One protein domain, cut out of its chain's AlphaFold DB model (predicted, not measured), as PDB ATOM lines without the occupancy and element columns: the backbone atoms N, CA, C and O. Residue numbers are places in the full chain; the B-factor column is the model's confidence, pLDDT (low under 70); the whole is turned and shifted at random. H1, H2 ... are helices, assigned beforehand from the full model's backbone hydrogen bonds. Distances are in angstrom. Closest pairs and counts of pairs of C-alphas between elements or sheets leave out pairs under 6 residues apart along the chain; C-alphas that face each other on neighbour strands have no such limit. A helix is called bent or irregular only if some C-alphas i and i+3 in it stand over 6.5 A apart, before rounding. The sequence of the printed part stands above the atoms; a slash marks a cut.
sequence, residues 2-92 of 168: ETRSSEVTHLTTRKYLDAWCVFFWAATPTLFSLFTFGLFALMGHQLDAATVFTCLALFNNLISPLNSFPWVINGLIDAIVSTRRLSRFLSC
ATOM      1  N   GLU A   2      78.313   3.287 -41.895       76.06
ATOM      2  CA  GLU A   2      76.951   2.845 -41.537       76.06
ATOM      3  C   GLU A   2      76.269   3.695 -40.448       76.06
ATOM      4  O   GLU A   2      75.080   3.987 -40.539       76.06
ATOM      5  N   THR A   3      77.015   4.196 -39.458       79.19
ATOM      6  CA  THR A   3      76.447   5.069 -38.410       79.19
ATOM      7  C   THR A   3      75.891   6.380 -38.984       79.19
ATOM      8  O   THR A   3      74.855   6.865 -38.543       79.19
ATOM      9  N   ARG A   4      76.527   6.919 -40.035       85.25
ATOM     10  CA  ARG A   4      76.109   8.167 -40.692       85.25
ATOM     11  C   ARG A   4      74.866   7.974 -41.564       85.25
ATOM     12  O   ARG A   4      74.032   8.868 -41.625       85.25
ATOM     13  N   SER A   5      74.720   6.834 -42.245       84.38
ATOM     14  CA  SER A   5      73.522   6.574 -43.059       84.38
ATOM     15  C   SER A   5      72.280   6.370 -42.186       84.38
ATOM     16  O   SER A   5      71.208   6.877 -42.525       84.38
ATOM     17  N   SER A   6      72.425   5.706 -41.035       83.56
ATOM     18  CA  SER A   6      71.348   5.566 -40.049       83.56
ATOM     19  C   SER A   6      70.917   6.929 -39.489       83.56
ATOM     20  O   SER A   6      69.729   7.252 -39.518       83.56
ATOM     21  N   GLU A   7      71.869   7.781 -39.096       87.56
ATOM     22  CA  GLU A   7      71.593   9.143 -38.618       87.56
ATOM     23  C   GLU A   7      70.826   9.981 -39.655       87.56
ATOM     24  O   GLU A   7      69.790  10.577 -39.352       87.56
ATOM     25  N   VAL A   8      71.284   9.978 -40.912       90.94
ATOM     26  CA  VAL A   8      70.641  10.742 -41.994       90.94
ATOM     27  C   VAL A   8      69.234  10.224 -42.292       90.94
ATOM     28  O   VAL A   8      68.342  11.022 -42.589       90.94
ATOM     29  N   THR A   9      68.995   8.917 -42.166       85.62
ATOM     30  CA  THR A   9      67.655   8.337 -42.334       85.62
ATOM     31  C   THR A   9      66.703   8.861 -41.260       85.62
ATOM     32  O   THR A   9      65.642   9.387 -41.594       85.62
ATOM     33  N   HIS A  10      67.110   8.835 -39.985       87.94
ATOM     34  CA  HIS A  10      66.306   9.380 -38.886       87.94
ATOM     35  C   HIS A  10      66.024  10.881 -39.054       87.94
ATOM     36  O   HIS A  10      64.892  11.330 -38.858       87.94
ATOM     37  N   LEU A  11      67.026  11.659 -39.476       86.06
ATOM     38  CA  LEU A  11      66.863  13.088 -39.753       86.06
ATOM     39  C   LEU A  11      65.887  13.343 -40.906       86.06
ATOM     40  O   LEU A  11      65.070  14.259 -40.829       86.06
ATOM     41  N   THR A  12      65.949  12.529 -41.958       85.81
ATOM     42  CA  THR A  12      65.064  12.649 -43.121       85.81
ATOM     43  C   THR A  12      63.624  12.335 -42.732       85.81
ATOM     44  O   THR A  12      62.733  13.132 -43.023       85.81
ATOM     45  N   THR A  13      63.386  11.254 -41.984       88.38
ATOM     46  CA  THR A  13      62.056  10.924 -41.448       88.38
ATOM     47  C   THR A  13      61.497  12.056 -40.588       88.38
ATOM     48  O   THR A  13      60.345  12.445 -40.766       88.38
ATOM     49  N   ARG A  14      62.312  12.644 -39.705       86.19
ATOM     50  CA  ARG A  14      61.895  13.778 -38.869       86.19
ATOM     51  C   ARG A  14      61.510  15.000 -39.706       86.19
ATOM     52  O   ARG A  14      60.502  15.630 -39.413       86.19
ATOM     53  N   LYS A  15      62.273  15.311 -40.760       87.56
ATOM     54  CA  LYS A  15      61.952  16.412 -41.685       87.56
ATOM     55  C   LYS A  15      60.665  16.167 -42.467       87.56
ATOM     56  O   LYS A  15      59.896  17.103 -42.652       87.56
ATOM     57  N   TYR A  16      60.413  14.932 -42.900       90.44
ATOM     58  CA  TYR A  16      59.135  14.586 -43.520       90.44
ATOM     59  C   TYR A  16      57.985  14.777 -42.531       90.44
ATOM     60  O   TYR A  16      57.035  15.477 -42.854       90.44
ATOM     61  N   LEU A  17      58.081  14.233 -41.316       87.50
ATOM     62  CA  LEU A  17      57.034  14.396 -40.301       87.50
ATOM     63  C   LEU A  17      56.731  15.872 -40.003       87.50
ATOM     64  O   LEU A  17      55.564  16.241 -39.911       87.50
ATOM     65  N   ASP A  18      57.761  16.711 -39.919       86.31
ATOM     66  CA  ASP A  18      57.620  18.156 -39.716       86.31
ATOM     67  C   ASP A  18      56.907  18.839 -40.895       86.31
ATOM     68  O   ASP A  18      55.912  19.538 -40.708       86.31
ATOM     69  N   ALA A  19      57.329  18.551 -42.129       88.62
ATOM     70  CA  ALA A  19      56.691  19.088 -43.331       88.62
ATOM     71  C   ALA A  19      55.212  18.675 -43.443       88.62
ATOM     72  O   ALA A  19      54.355  19.496 -43.773       88.62
ATOM     73  N   TRP A  20      54.899  17.416 -43.131       87.00
ATOM     74  CA  TRP A  20      53.525  16.915 -43.093       87.00
ATOM     75  C   TRP A  20      52.709  17.572 -41.978       87.00
ATOM     76  O   TRP A  20      51.546  17.906 -42.197       87.00
ATOM     77  N   CYS A  21      53.304  17.802 -40.807       82.88
ATOM     78  CA  CYS A  21      52.655  18.511 -39.710       82.88
ATOM     79  C   CYS A  21      52.279  19.939 -40.125       82.88
ATOM     80  O   CYS A  21      51.118  20.319 -39.990       82.88
ATOM     81  N   VAL A  22      53.209  20.688 -40.725       83.88
ATOM     82  CA  VAL A  22      52.959  22.047 -41.236       83.88
ATOM     83  C   VAL A  22      51.897  22.046 -42.337       83.88
ATOM     84  O   VAL A  22      51.017  22.908 -42.343       83.88
ATOM     85  N   PHE A  23      51.932  21.063 -43.241       86.00
ATOM     86  CA  PHE A  23      50.917  20.911 -44.280       86.00
ATOM     87  C   PHE A  23      49.530  20.687 -43.681       86.00
ATOM     88  O   PHE A  23      48.598  21.405 -44.034       86.00
ATOM     89  N   PHE A  24      49.382  19.741 -42.750       82.88
ATOM     90  CA  PHE A  24      48.109  19.513 -42.067       82.88
ATOM     91  C   PHE A  24      47.667  20.735 -41.273       82.88
ATOM     92  O   PHE A  24      46.482  21.046 -41.266       82.88
ATOM     93  N   TRP A  25      48.592  21.462 -40.655       82.62
ATOM     94  CA  TRP A  25      48.275  22.674 -39.911       82.62
ATOM     95  C   TRP A  25      47.670  23.758 -40.810       82.62
ATOM     96  O   TRP A  25      46.617  24.311 -40.497       82.62
ATOM     97  N   ALA A  26      48.270  23.989 -41.978       83.06
ATOM     98  CA  ALA A  26      47.752  24.920 -42.979       83.06
ATOM     99  C   ALA A  26      46.482  24.403 -43.683       83.06
ATOM    100  O   ALA A  26      45.600  25.189 -44.030       83.06
ATOM    101  N   ALA A  27      46.371  23.088 -43.891       85.25
ATOM    102  CA  ALA A  27      45.248  22.458 -44.580       85.25
ATOM    103  C   ALA A  27      44.030  22.218 -43.676       85.25
ATOM    104  O   ALA A  27      42.921  22.100 -44.180       85.25
ATOM    105  N   THR A  28      44.187  22.160 -42.351       82.94
ATOM    106  CA  THR A  28      43.084  21.915 -41.405       82.94
ATOM    107  C   THR A  28      41.892  22.859 -41.619       82.94
ATOM    108  O   THR A  28      40.784  22.349 -41.765       82.94
ATOM    109  N   PRO A  29      42.046  24.197 -41.702       77.50
ATOM    110  CA  PRO A  29      40.897  25.093 -41.876       77.50
ATOM    111  C   PRO A  29      40.200  24.942 -43.235       77.50
ATOM    112  O   PRO A  29      38.972  25.041 -43.321       77.50
ATOM    113  N   THR A  30      40.953  24.671 -44.304       82.56
ATOM    114  CA  THR A  30      40.385  24.468 -45.644       82.56
ATOM    115  C   THR A  30      39.686  23.120 -45.753       82.56
ATOM    116  O   THR A  30      38.563  23.059 -46.252       82.56
ATOM    117  N   LEU A  31      40.291  22.057 -45.217       84.75
ATOM    118  CA  LEU A  31      39.689  20.729 -45.138       84.75
ATOM    119  C   LEU A  31      38.420  20.767 -44.281       84.75
ATOM    120  O   LEU A  31      37.393  20.224 -44.673       84.75
ATOM    121  N   PHE A  32      38.467  21.462 -43.146       81.31
ATOM    122  CA  PHE A  32      37.331  21.630 -42.250       81.31
ATOM    123  C   PHE A  32      36.159  22.354 -42.931       81.31
ATOM    124  O   PHE A  32      35.011  21.914 -42.841       81.31
ATOM    125  N   SER A  33      36.448  23.427 -43.672       78.12
ATOM    126  CA  SER A  33      35.442  24.142 -44.465       78.12
ATOM    127  C   SER A  33      34.849  23.244 -45.555       78.12
ATOM    128  O   SER A  33      33.631  23.175 -45.701       78.12
ATOM    129  N   LEU A  34      35.696  22.498 -46.274       85.19
ATOM    130  CA  LEU A  34      35.269  21.554 -47.306       85.19
ATOM    131  C   LEU A  34      34.366  20.452 -46.736       85.19
ATOM    132  O   LEU A  34      33.323  20.166 -47.314       85.19
ATOM    133  N   PHE A  35      34.734  19.862 -45.596       83.81
ATOM    134  CA  PHE A  35      33.919  18.856 -44.916       83.81
ATOM    135  C   PHE A  35      32.599  19.434 -44.419       83.81
ATOM    136  O   PHE A  35      31.567  18.794 -44.589       83.81
ATOM    137  N   THR A  36      32.608  20.639 -43.851       77.62
ATOM    138  CA  THR A  36      31.390  21.293 -43.360       77.62
ATOM    139  C   THR A  36      30.419  21.546 -44.506       77.62
ATOM    140  O   THR A  36      29.280  21.098 -44.446       77.62
ATOM    141  N   PHE A  37      30.864  22.190 -45.587       75.38
ATOM    142  CA  PHE A  37      30.008  22.456 -46.745       75.38
ATOM    143  C   PHE A  37      29.615  21.180 -47.494       75.38
ATOM    144  O   PHE A  37      28.468  21.047 -47.920       75.38
ATOM    145  N   GLY A  38      30.541  20.228 -47.625       83.19
ATOM    146  CA  GLY A  38      30.313  18.953 -48.296       83.19
ATOM    147  C   GLY A  38      29.297  18.082 -47.565       83.19
ATOM    148  O   GLY A  38      28.339  17.617 -48.176       83.19
ATOM    149  N   LEU A  39      29.459  17.903 -46.251       80.38
ATOM    150  CA  LEU A  39      28.528  17.129 -45.430       80.38
ATOM    151  C   LEU A  39      27.153  17.795 -45.391       80.38
ATOM    152  O   LEU A  39      26.136  17.119 -45.513       80.38
ATOM    153  N   PHE A  40      27.121  19.122 -45.289       73.44
ATOM    154  CA  PHE A  40      25.877  19.875 -45.263       73.44
ATOM    155  C   PHE A  40      25.098  19.759 -46.583       73.44
ATOM    156  O   PHE A  40      23.892  19.518 -46.563       73.44
ATOM    157  N   ALA A  41      25.779  19.854 -47.731       78.25
ATOM    158  CA  ALA A  41      25.161  19.655 -49.044       78.25
ATOM    159  C   ALA A  41      24.596  18.233 -49.216       78.25
ATOM    160  O   ALA A  41      23.534  18.052 -49.808       78.25
ATOM    161  N   LEU A  42      25.280  17.226 -48.664       78.12
ATOM    162  CA  LEU A  42      24.876  15.819 -48.743       78.12
ATOM    163  C   LEU A  42      23.666  15.499 -47.848       78.12
ATOM    164  O   LEU A  42      22.898  14.588 -48.143       78.12
ATOM    165  N   MET A  43      23.467  16.272 -46.778       73.75
ATOM    166  CA  MET A  43      22.401  16.089 -45.786       73.75
ATOM    167  C   MET A  43      21.072  16.772 -46.169       73.75
ATOM    168  O   MET A  43      20.116  16.747 -45.392       73.75
ATOM    169  N   GLY A  44      21.000  17.384 -47.360       67.06
ATOM    170  CA  GLY A  44      19.762  17.902 -47.960       67.06
ATOM    171  C   GLY A  44      19.127  19.106 -47.253       67.06
ATOM    172  O   GLY A  44      18.001  19.475 -47.581       67.06
ATOM    173  N   HIS A  45      19.818  19.719 -46.287       65.50
ATOM    174  CA  HIS A  45      19.360  20.929 -45.598       65.50
ATOM    175  C   HIS A  45      19.682  22.194 -46.414       65.50
ATOM    176  O   HIS A  45      20.647  22.225 -47.179       65.50
ATOM    177  N   GLN A  46      18.895  23.267 -46.247       60.28
ATOM    178  CA  GLN A  46      19.254  24.591 -46.775       60.28
ATOM    179  C   GLN A  46      20.431  25.158 -45.978       60.28
ATOM    180  O   GLN A  46      20.365  25.186 -44.751       60.28
ATOM    181  N   LEU A  47      21.509  25.565 -46.665       60.97
ATOM    182  CA  LEU A  47      22.725  26.110 -46.049       60.97
ATOM    183  C   LEU A  47      22.407  27.400 -45.299       60.97
ATOM    184  O   LEU A  47      22.467  28.488 -45.867       60.97
ATOM    185  N   ASP A  48      22.094  27.276 -44.013       65.62
ATOM    186  CA  ASP A  48      22.013  28.427 -43.134       65.62
ATOM    187  C   ASP A  48      23.432  28.878 -42.770       65.62
ATOM    188  O   ASP A  48      24.162  28.234 -42.009       65.62
ATOM    189  N   ALA A  49      23.830  30.005 -43.356       69.56
ATOM    190  CA  ALA A  49      25.141  30.593 -43.148       69.56
ATOM    191  C   ALA A  49      25.396  30.907 -41.662       69.56
ATOM    192  O   ALA A  49      26.535  30.787 -41.210       69.56
ATOM    193  N   ALA A  50      24.359  31.249 -40.886       74.75
ATOM    194  CA  ALA A  50      24.511  31.609 -39.476       74.75
ATOM    195  C   ALA A  50      25.057  30.444 -38.633       74.75
ATOM    196  O   ALA A  50      25.953  30.638 -37.804       74.75
ATOM    197  N   THR A  51      24.600  29.220 -38.899       73.25
ATOM    198  CA  THR A  51      25.090  28.020 -38.208       73.25
ATOM    199  C   THR A  51      26.535  27.686 -38.606       73.25
ATOM    200  O   THR A  51      27.367  27.386 -37.748       73.25
ATOM    201  N   VAL A  52      26.883  27.816 -39.891       76.06
ATOM    202  CA  VAL A  52      28.248  27.552 -40.388       76.06
ATOM    203  C   VAL A  52      29.263  28.545 -39.824       76.06
ATOM    204  O   VAL A  52      30.325  28.132 -39.356       76.06
ATOM    205  N   PHE A  53      28.940  29.841 -39.817       76.19
ATOM    206  CA  PHE A  53      29.817  30.864 -39.244       76.19
ATOM    207  C   PHE A  53      30.019  30.666 -37.739       76.19
ATOM    208  O   PHE A  53      31.139  30.817 -37.247       76.19
ATOM    209  N   THR A  54      28.970  30.256 -37.021       82.81
ATOM    210  CA  THR A  54      29.052  29.949 -35.586       82.81
ATOM    211  C   THR A  54      29.974  28.758 -35.320       82.81
ATOM    212  O   THR A  54      30.872  28.844 -34.480       82.81
ATOM    213  N   CYS A  55      29.822  27.663 -36.070       78.62
ATOM    214  CA  CYS A  55      30.698  26.499 -35.959       78.62
ATOM    215  C   CYS A  55      32.149  26.852 -36.304       78.62
ATOM    216  O   CYS A  55      33.049  26.532 -35.533       78.62
ATOM    217  N   LEU A  56      32.391  27.560 -37.412       80.81
ATOM    218  CA  LEU A  56      33.735  27.980 -37.818       80.81
ATOM    219  C   LEU A  56      34.421  28.820 -36.729       80.81
ATOM    220  O   LEU A  56      35.597  28.607 -36.442       80.81
ATOM    221  N   ALA A  57      33.683  29.726 -36.080       83.56
ATOM    222  CA  ALA A  57      34.194  30.509 -34.960       83.56
ATOM    223  C   ALA A  57      34.564  29.629 -33.750       83.56
ATOM    224  O   ALA A  57      35.619  29.834 -33.146       83.56
ATOM    225  N   LEU A  58      33.749  28.624 -33.410       83.44
ATOM    226  CA  LEU A  58      34.061  27.666 -32.341       83.44
ATOM    227  C   LEU A  58      35.291  26.813 -32.672       83.44
ATOM    228  O   LEU A  58      36.173  26.659 -31.829       83.44
ATOM    229  N   PHE A  59      35.399  26.316 -33.905       81.25
ATOM    230  CA  PHE A  59      36.569  25.556 -34.339       81.25
ATOM    231  C   PHE A  59      37.835  26.403 -34.344       81.25
ATOM    232  O   PHE A  59      38.877  25.921 -33.917       81.25
ATOM    233  N   ASN A  60      37.754  27.674 -34.738       81.94
ATOM    234  CA  ASN A  60      38.897  28.582 -34.674       81.94
ATOM    235  C   ASN A  60      39.383  28.790 -33.227       81.94
ATOM    236  O   ASN A  60      40.583  28.761 -32.957       81.94
ATOM    237  N   ASN A  61      38.452  28.893 -32.271       85.06
ATOM    238  CA  ASN A  61      38.786  28.915 -30.844       85.06
ATOM    239  C   ASN A  61      39.372  27.586 -30.342       85.06
ATOM    240  O   ASN A  61      40.136  27.601 -29.384       85.06
ATOM    241  N   LEU A  62      39.049  26.452 -30.973       81.56
ATOM    242  CA  LEU A  62      39.554  25.126 -30.603       81.56
ATOM    243  C   LEU A  62      40.905  24.783 -31.260       81.56
ATOM    244  O   LEU A  62      41.710  24.062 -30.675       81.56
ATOM    245  N   ILE A  63      41.197  25.326 -32.442       82.06
ATOM    246  CA  ILE A  63      42.477  25.135 -33.141       82.06
ATOM    247  C   ILE A  63      43.639  25.705 -32.319       82.06
ATOM    248  O   ILE A  63      44.695  25.080 -32.243       82.06
ATOM    249  N   SER A  64      43.442  26.853 -31.661       78.62
ATOM    250  CA  SER A  64      44.457  27.465 -30.792       78.62
ATOM    251  C   SER A  64      44.933  26.524 -29.664       78.62
ATOM    252  O   SER A  64      46.128  26.216 -29.628       78.62
ATOM    253  N   PRO A  65      44.055  25.980 -28.794       77.50
ATOM    254  CA  PRO A  65      44.464  25.031 -27.764       77.50
ATOM    255  C   PRO A  65      44.923  23.688 -28.341       77.50
ATOM    256  O   PRO A  65      45.859  23.106 -27.797       77.50
ATOM    257  N   LEU A  66      44.352  23.209 -29.455       82.75
ATOM    258  CA  LEU A  66      44.825  21.988 -30.125       82.75
ATOM    259  C   LEU A  66      46.261  22.124 -30.647       82.75
ATOM    260  O   LEU A  66      47.020  21.161 -30.589       82.75
ATOM    261  N   ASN A  67      46.661  23.308 -31.111       81.00
ATOM    262  CA  ASN A  67      48.031  23.564 -31.546       81.00
ATOM    263  C   ASN A  67      49.021  23.632 -30.375       81.00
ATOM    264  O   ASN A  67      50.152  23.160 -30.470       81.00
ATOM    265  N   SER A  68      48.602  24.213 -29.251       81.94
ATOM    266  CA  SER A  68      49.423  24.261 -28.039       81.94
ATOM    267  C   SER A  68      49.479  22.915 -27.307       81.94
ATOM    268  O   SER A  68      50.387  22.691 -26.511       81.94
ATOM    269  N   PHE A  69      48.554  21.996 -27.581       83.62
ATOM    270  CA  PHE A  69      48.444  20.719 -26.882       83.62
ATOM    271  C   PHE A  69      49.688  19.812 -27.019       83.62
ATOM    272  O   PHE A  69      50.206  19.382 -25.985       83.62
ATOM    273  N   PRO A  70      50.258  19.572 -28.221       80.75
ATOM    274  CA  PRO A  70      51.528  18.852 -28.357       80.75
ATOM    275  C   PRO A  70      52.672  19.495 -27.567       80.75
ATOM    276  O   PRO A  70      53.491  18.798 -26.973       80.75
ATOM    277  N   TRP A  71      52.711  20.829 -27.523       84.38
ATOM    278  CA  TRP A  71      53.703  21.581 -26.756       84.38
ATOM    279  C   TRP A  71      53.570  21.346 -25.254       84.38
ATOM    280  O   TRP A  71      54.572  21.116 -24.578       84.38
ATOM    281  N   VAL A  72      52.340  21.340 -24.739       87.25
ATOM    282  CA  VAL A  72      52.065  21.034 -23.330       87.25
ATOM    283  C   VAL A  72      52.473  19.601 -22.990       87.25
ATOM    284  O   VAL A  72      53.082  19.383 -21.946       87.25
ATOM    285  N   ILE A  73      52.205  18.628 -23.870       88.19
ATOM    286  CA  ILE A  73      52.636  17.236 -23.664       88.19
ATOM    287  C   ILE A  73      54.160  17.141 -23.593       88.19
ATOM    288  O   ILE A  73      54.681  16.518 -22.669       88.19
ATOM    289  N   ASN A  74      54.876  17.769 -24.529       89.25
ATOM    290  CA  ASN A  74      56.339  17.784 -24.506       89.25
ATOM    291  C   ASN A  74      56.864  18.409 -23.205       89.25
ATOM    292  O   ASN A  74      57.679  17.797 -22.520       89.25
ATOM    293  N   GLY A  75      56.320  19.563 -22.802       90.12
ATOM    294  CA  GLY A  75      56.689  20.216 -21.545       90.12
ATOM    295  C   GLY A  75      56.397  19.359 -20.309       90.12
ATOM    296  O   GLY A  75      57.191  19.336 -19.370       90.12
ATOM    297  N   LEU A  76      55.297  18.601 -20.314       93.19
ATOM    298  CA  LEU A  76      54.965  17.668 -19.239       93.19
ATOM    299  C   LEU A  76      55.955  16.498 -19.179       93.19
ATOM    300  O   LEU A  76      56.410  16.141 -18.092       93.19
ATOM    301  N   ILE A  77      56.313  15.914 -20.325       93.19
ATOM    302  CA  ILE A  77      57.311  14.837 -20.404       93.19
ATOM    303  C   ILE A  77      58.660  15.335 -19.872       93.19
ATOM    304  O   ILE A  77      59.259  14.677 -19.016       93.19
ATOM    305  N   ASP A  78      59.101  16.516 -20.304       90.81
ATOM    306  CA  ASP A  78      60.349  17.130 -19.849       90.81
ATOM    307  C   ASP A  78      60.328  17.411 -18.342       90.81
ATOM    308  O   ASP A  78      61.292  17.100 -17.637       90.81
ATOM    309  N   ALA A  79      59.214  17.923 -17.812       92.50
ATOM    310  CA  ALA A  79      59.043  18.157 -16.381       92.50
ATOM    311  C   ALA A  79      59.114  16.853 -15.571       92.50
ATOM    312  O   ALA A  79      59.771  16.809 -14.527       92.50
ATOM    313  N   ILE A  80      58.499  15.769 -16.056       92.81
ATOM    314  CA  ILE A  80      58.550  14.450 -15.410       92.81
ATOM    315  C   ILE A  80      59.984  13.912 -15.402       92.81
ATOM    316  O   ILE A  80      60.465  13.450 -14.364       92.81
ATOM    317  N   VAL A  81      60.690  13.975 -16.534       92.69
ATOM    318  CA  VAL A  81      62.086  13.516 -16.634       92.69
ATOM    319  C   VAL A  81      62.997  14.357 -15.740       92.69
ATOM    320  O   VAL A  81      63.815  13.800 -15.006       92.69
ATOM    321  N   SER A  82      62.830  15.679 -15.747       93.06
ATOM    322  CA  SER A  82      63.579  16.603 -14.894       93.06
ATOM    323  C   SER A  82      63.356  16.303 -13.411       93.06
ATOM    324  O   SER A  82      64.316  16.120 -12.661       93.06
ATOM    325  N   THR A  83      62.100  16.117 -13.001       90.94
ATOM    326  CA  THR A  83      61.743  15.784 -11.615       90.94
ATOM    327  C   THR A  83      62.348  14.449 -11.186       90.94
ATOM    328  O   THR A  83      62.893  14.344 -10.089       90.94
ATOM    329  N   ARG A  84      62.334  13.430 -12.055       88.50
ATOM    330  CA  ARG A  84      62.988  12.138 -11.781       88.50
ATOM    331  C   ARG A  84      64.500  12.279 -11.607       88.50
ATOM    332  O   ARG A  84      65.065  11.673 -10.701       88.50
ATOM    333  N   ARG A  85      65.161  13.079 -12.452       87.38
ATOM    334  CA  ARG A  85      66.606  13.347 -12.341       87.38
ATOM    335  C   ARG A  85      66.939  14.074 -11.043       87.38
ATOM    336  O   ARG A  85      67.879  13.676 -10.363       87.38
ATOM    337  N   LEU A  86      66.152  15.087 -10.691       87.81
ATOM    338  CA  LEU A  86      66.312  15.837  -9.450       87.81
ATOM    339  C   LEU A  86      66.090  14.943  -8.229       87.81
ATOM    340  O   LEU A  86      66.911  14.937  -7.321       87.81
ATOM    341  N   SER A  87      65.030  14.135  -8.234       86.62
ATOM    342  CA  SER A  87      64.751  13.168  -7.170       86.62
ATOM    343  C   SER A  87      65.907  12.181  -6.993       86.62
ATOM    344  O   SER A  87      66.347  11.966  -5.866       86.62
ATOM    345  N   ARG A  88      66.467  11.646  -8.087       83.38
ATOM    346  CA  ARG A  88      67.644  10.767  -8.024       83.38
ATOM    347  C   ARG A  88      68.874  11.483  -7.467       83.38
ATOM    348  O   ARG A  88      69.580  10.883  -6.671       83.38
ATOM    349  N   PHE A  89      69.115  12.732  -7.860       81.75
ATOM    350  CA  PHE A  89      70.231  13.534  -7.352       81.75
ATOM    351  C   PHE A  89      70.103  13.817  -5.851       81.75
ATOM    352  O   PHE A  89      71.057  13.615  -5.112       81.75
ATOM    353  N   LEU A  90      68.916  14.220  -5.393       81.06
ATOM    354  CA  LEU A  90      68.644  14.458  -3.972       81.06
ATOM    355  C   LEU A  90      68.670  13.169  -3.139       81.06
ATOM    356  O   LEU A  90      68.910  13.226  -1.941       81.06
ATOM    357  N   SER A  91      68.428  12.014  -3.766       77.88
ATOM    358  CA  SER A  91      68.513  10.698  -3.114       77.88
ATOM    359  C   SER A  91      69.927  10.110  -3.123       77.88
ATOM    360  O   SER A  91      70.132   9.020  -2.588       77.88
ATOM    361  N   CYS A  92      70.904  10.769  -3.757       72.94
ATOM    362  CA  CYS A  92      72.291  10.331  -3.684       72.94
ATOM    363  C   CYS A  92      72.773  10.447  -2.236       72.94
ATOM    364  O   CYS A  92      72.588  11.479  -1.598       72.94
TER     365      CYS A  92
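Overview. This is residues 2 to 92 of the 168 residues of the protein "ABC transmembrane type-1 domain-containing protein" of Fagus sylvatica (UniProt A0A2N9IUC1). Two long bent helices, H1 and H2, make an open V: they come near each other only around H1b and H2a, next to the short link that joins them, and spread apart toward the free ends of H1a and H2b. H1 has a marked bend between its arms, while H2 runs nearly straight, its arms at 23 degrees. The printed part has 91 residues, with two named helices in the order H1, H2 and no named strand, and its class is all helix. The whole is extended, with a radius of gyration of the C-alphas of 21.5 A, and flat, spanning 69 by 39 by 17 A.

Arrangement. H1, residues 2 to 42, was assigned as one helix by its hydrogen bonds but is bent, with C-alphas 26 and 29 6.9 A apart. Its arms H1a, residues 2 to 26, and H1b, residues 29 to 42, stand at a steep tilt of 54 degrees. H2, residues 49 to 90, was likewise assigned as one helix but is bent, with C-alphas 67 and 70 6.7 A apart. Its arms H2a, residues 49 to 67, and H2b, residues 70 to 90, stand at a shallow tilt of 23 degrees. H1b and H2a are close but not clearly touching; their closest C-alphas, those of Thr 36 and Val 52, are 7.6 A apart. They run opposite ways at a steep tilt of 36 degrees, only just past shallow. H1a and H2a are only just apart, at 8.4 A; H2b is apart from H1a and H1b. Every O i to N i+4 pair is within hydrogen-bond range in H1a, H1b and H2b, and 13 of 15 in H2a.

Along the chain. H1a begins at C-alpha 2 (76.951, 2.845, -41.537) and is 36.6 A long; H1b is 19.7 A. H2a, 26.6 A, begins at C-alpha 49 (25.141, 30.593, -43.148), and H2b, 30.1 A, ends at C-alpha 90 (68.644, 14.458, -3.972).

Size, cuts and confidence. The two C-alphas farthest apart, those of Gln 46 and Cys 92, are 69.8 A apart. Residues 2 to 24, 41 to 46 and 68 to 92 stand free. The printed part has no cut, and the link from H1 to H2 is short, with 6 residues. The mean pLDDT of the printed part is 82.4; residues 44 to 49 are under 70.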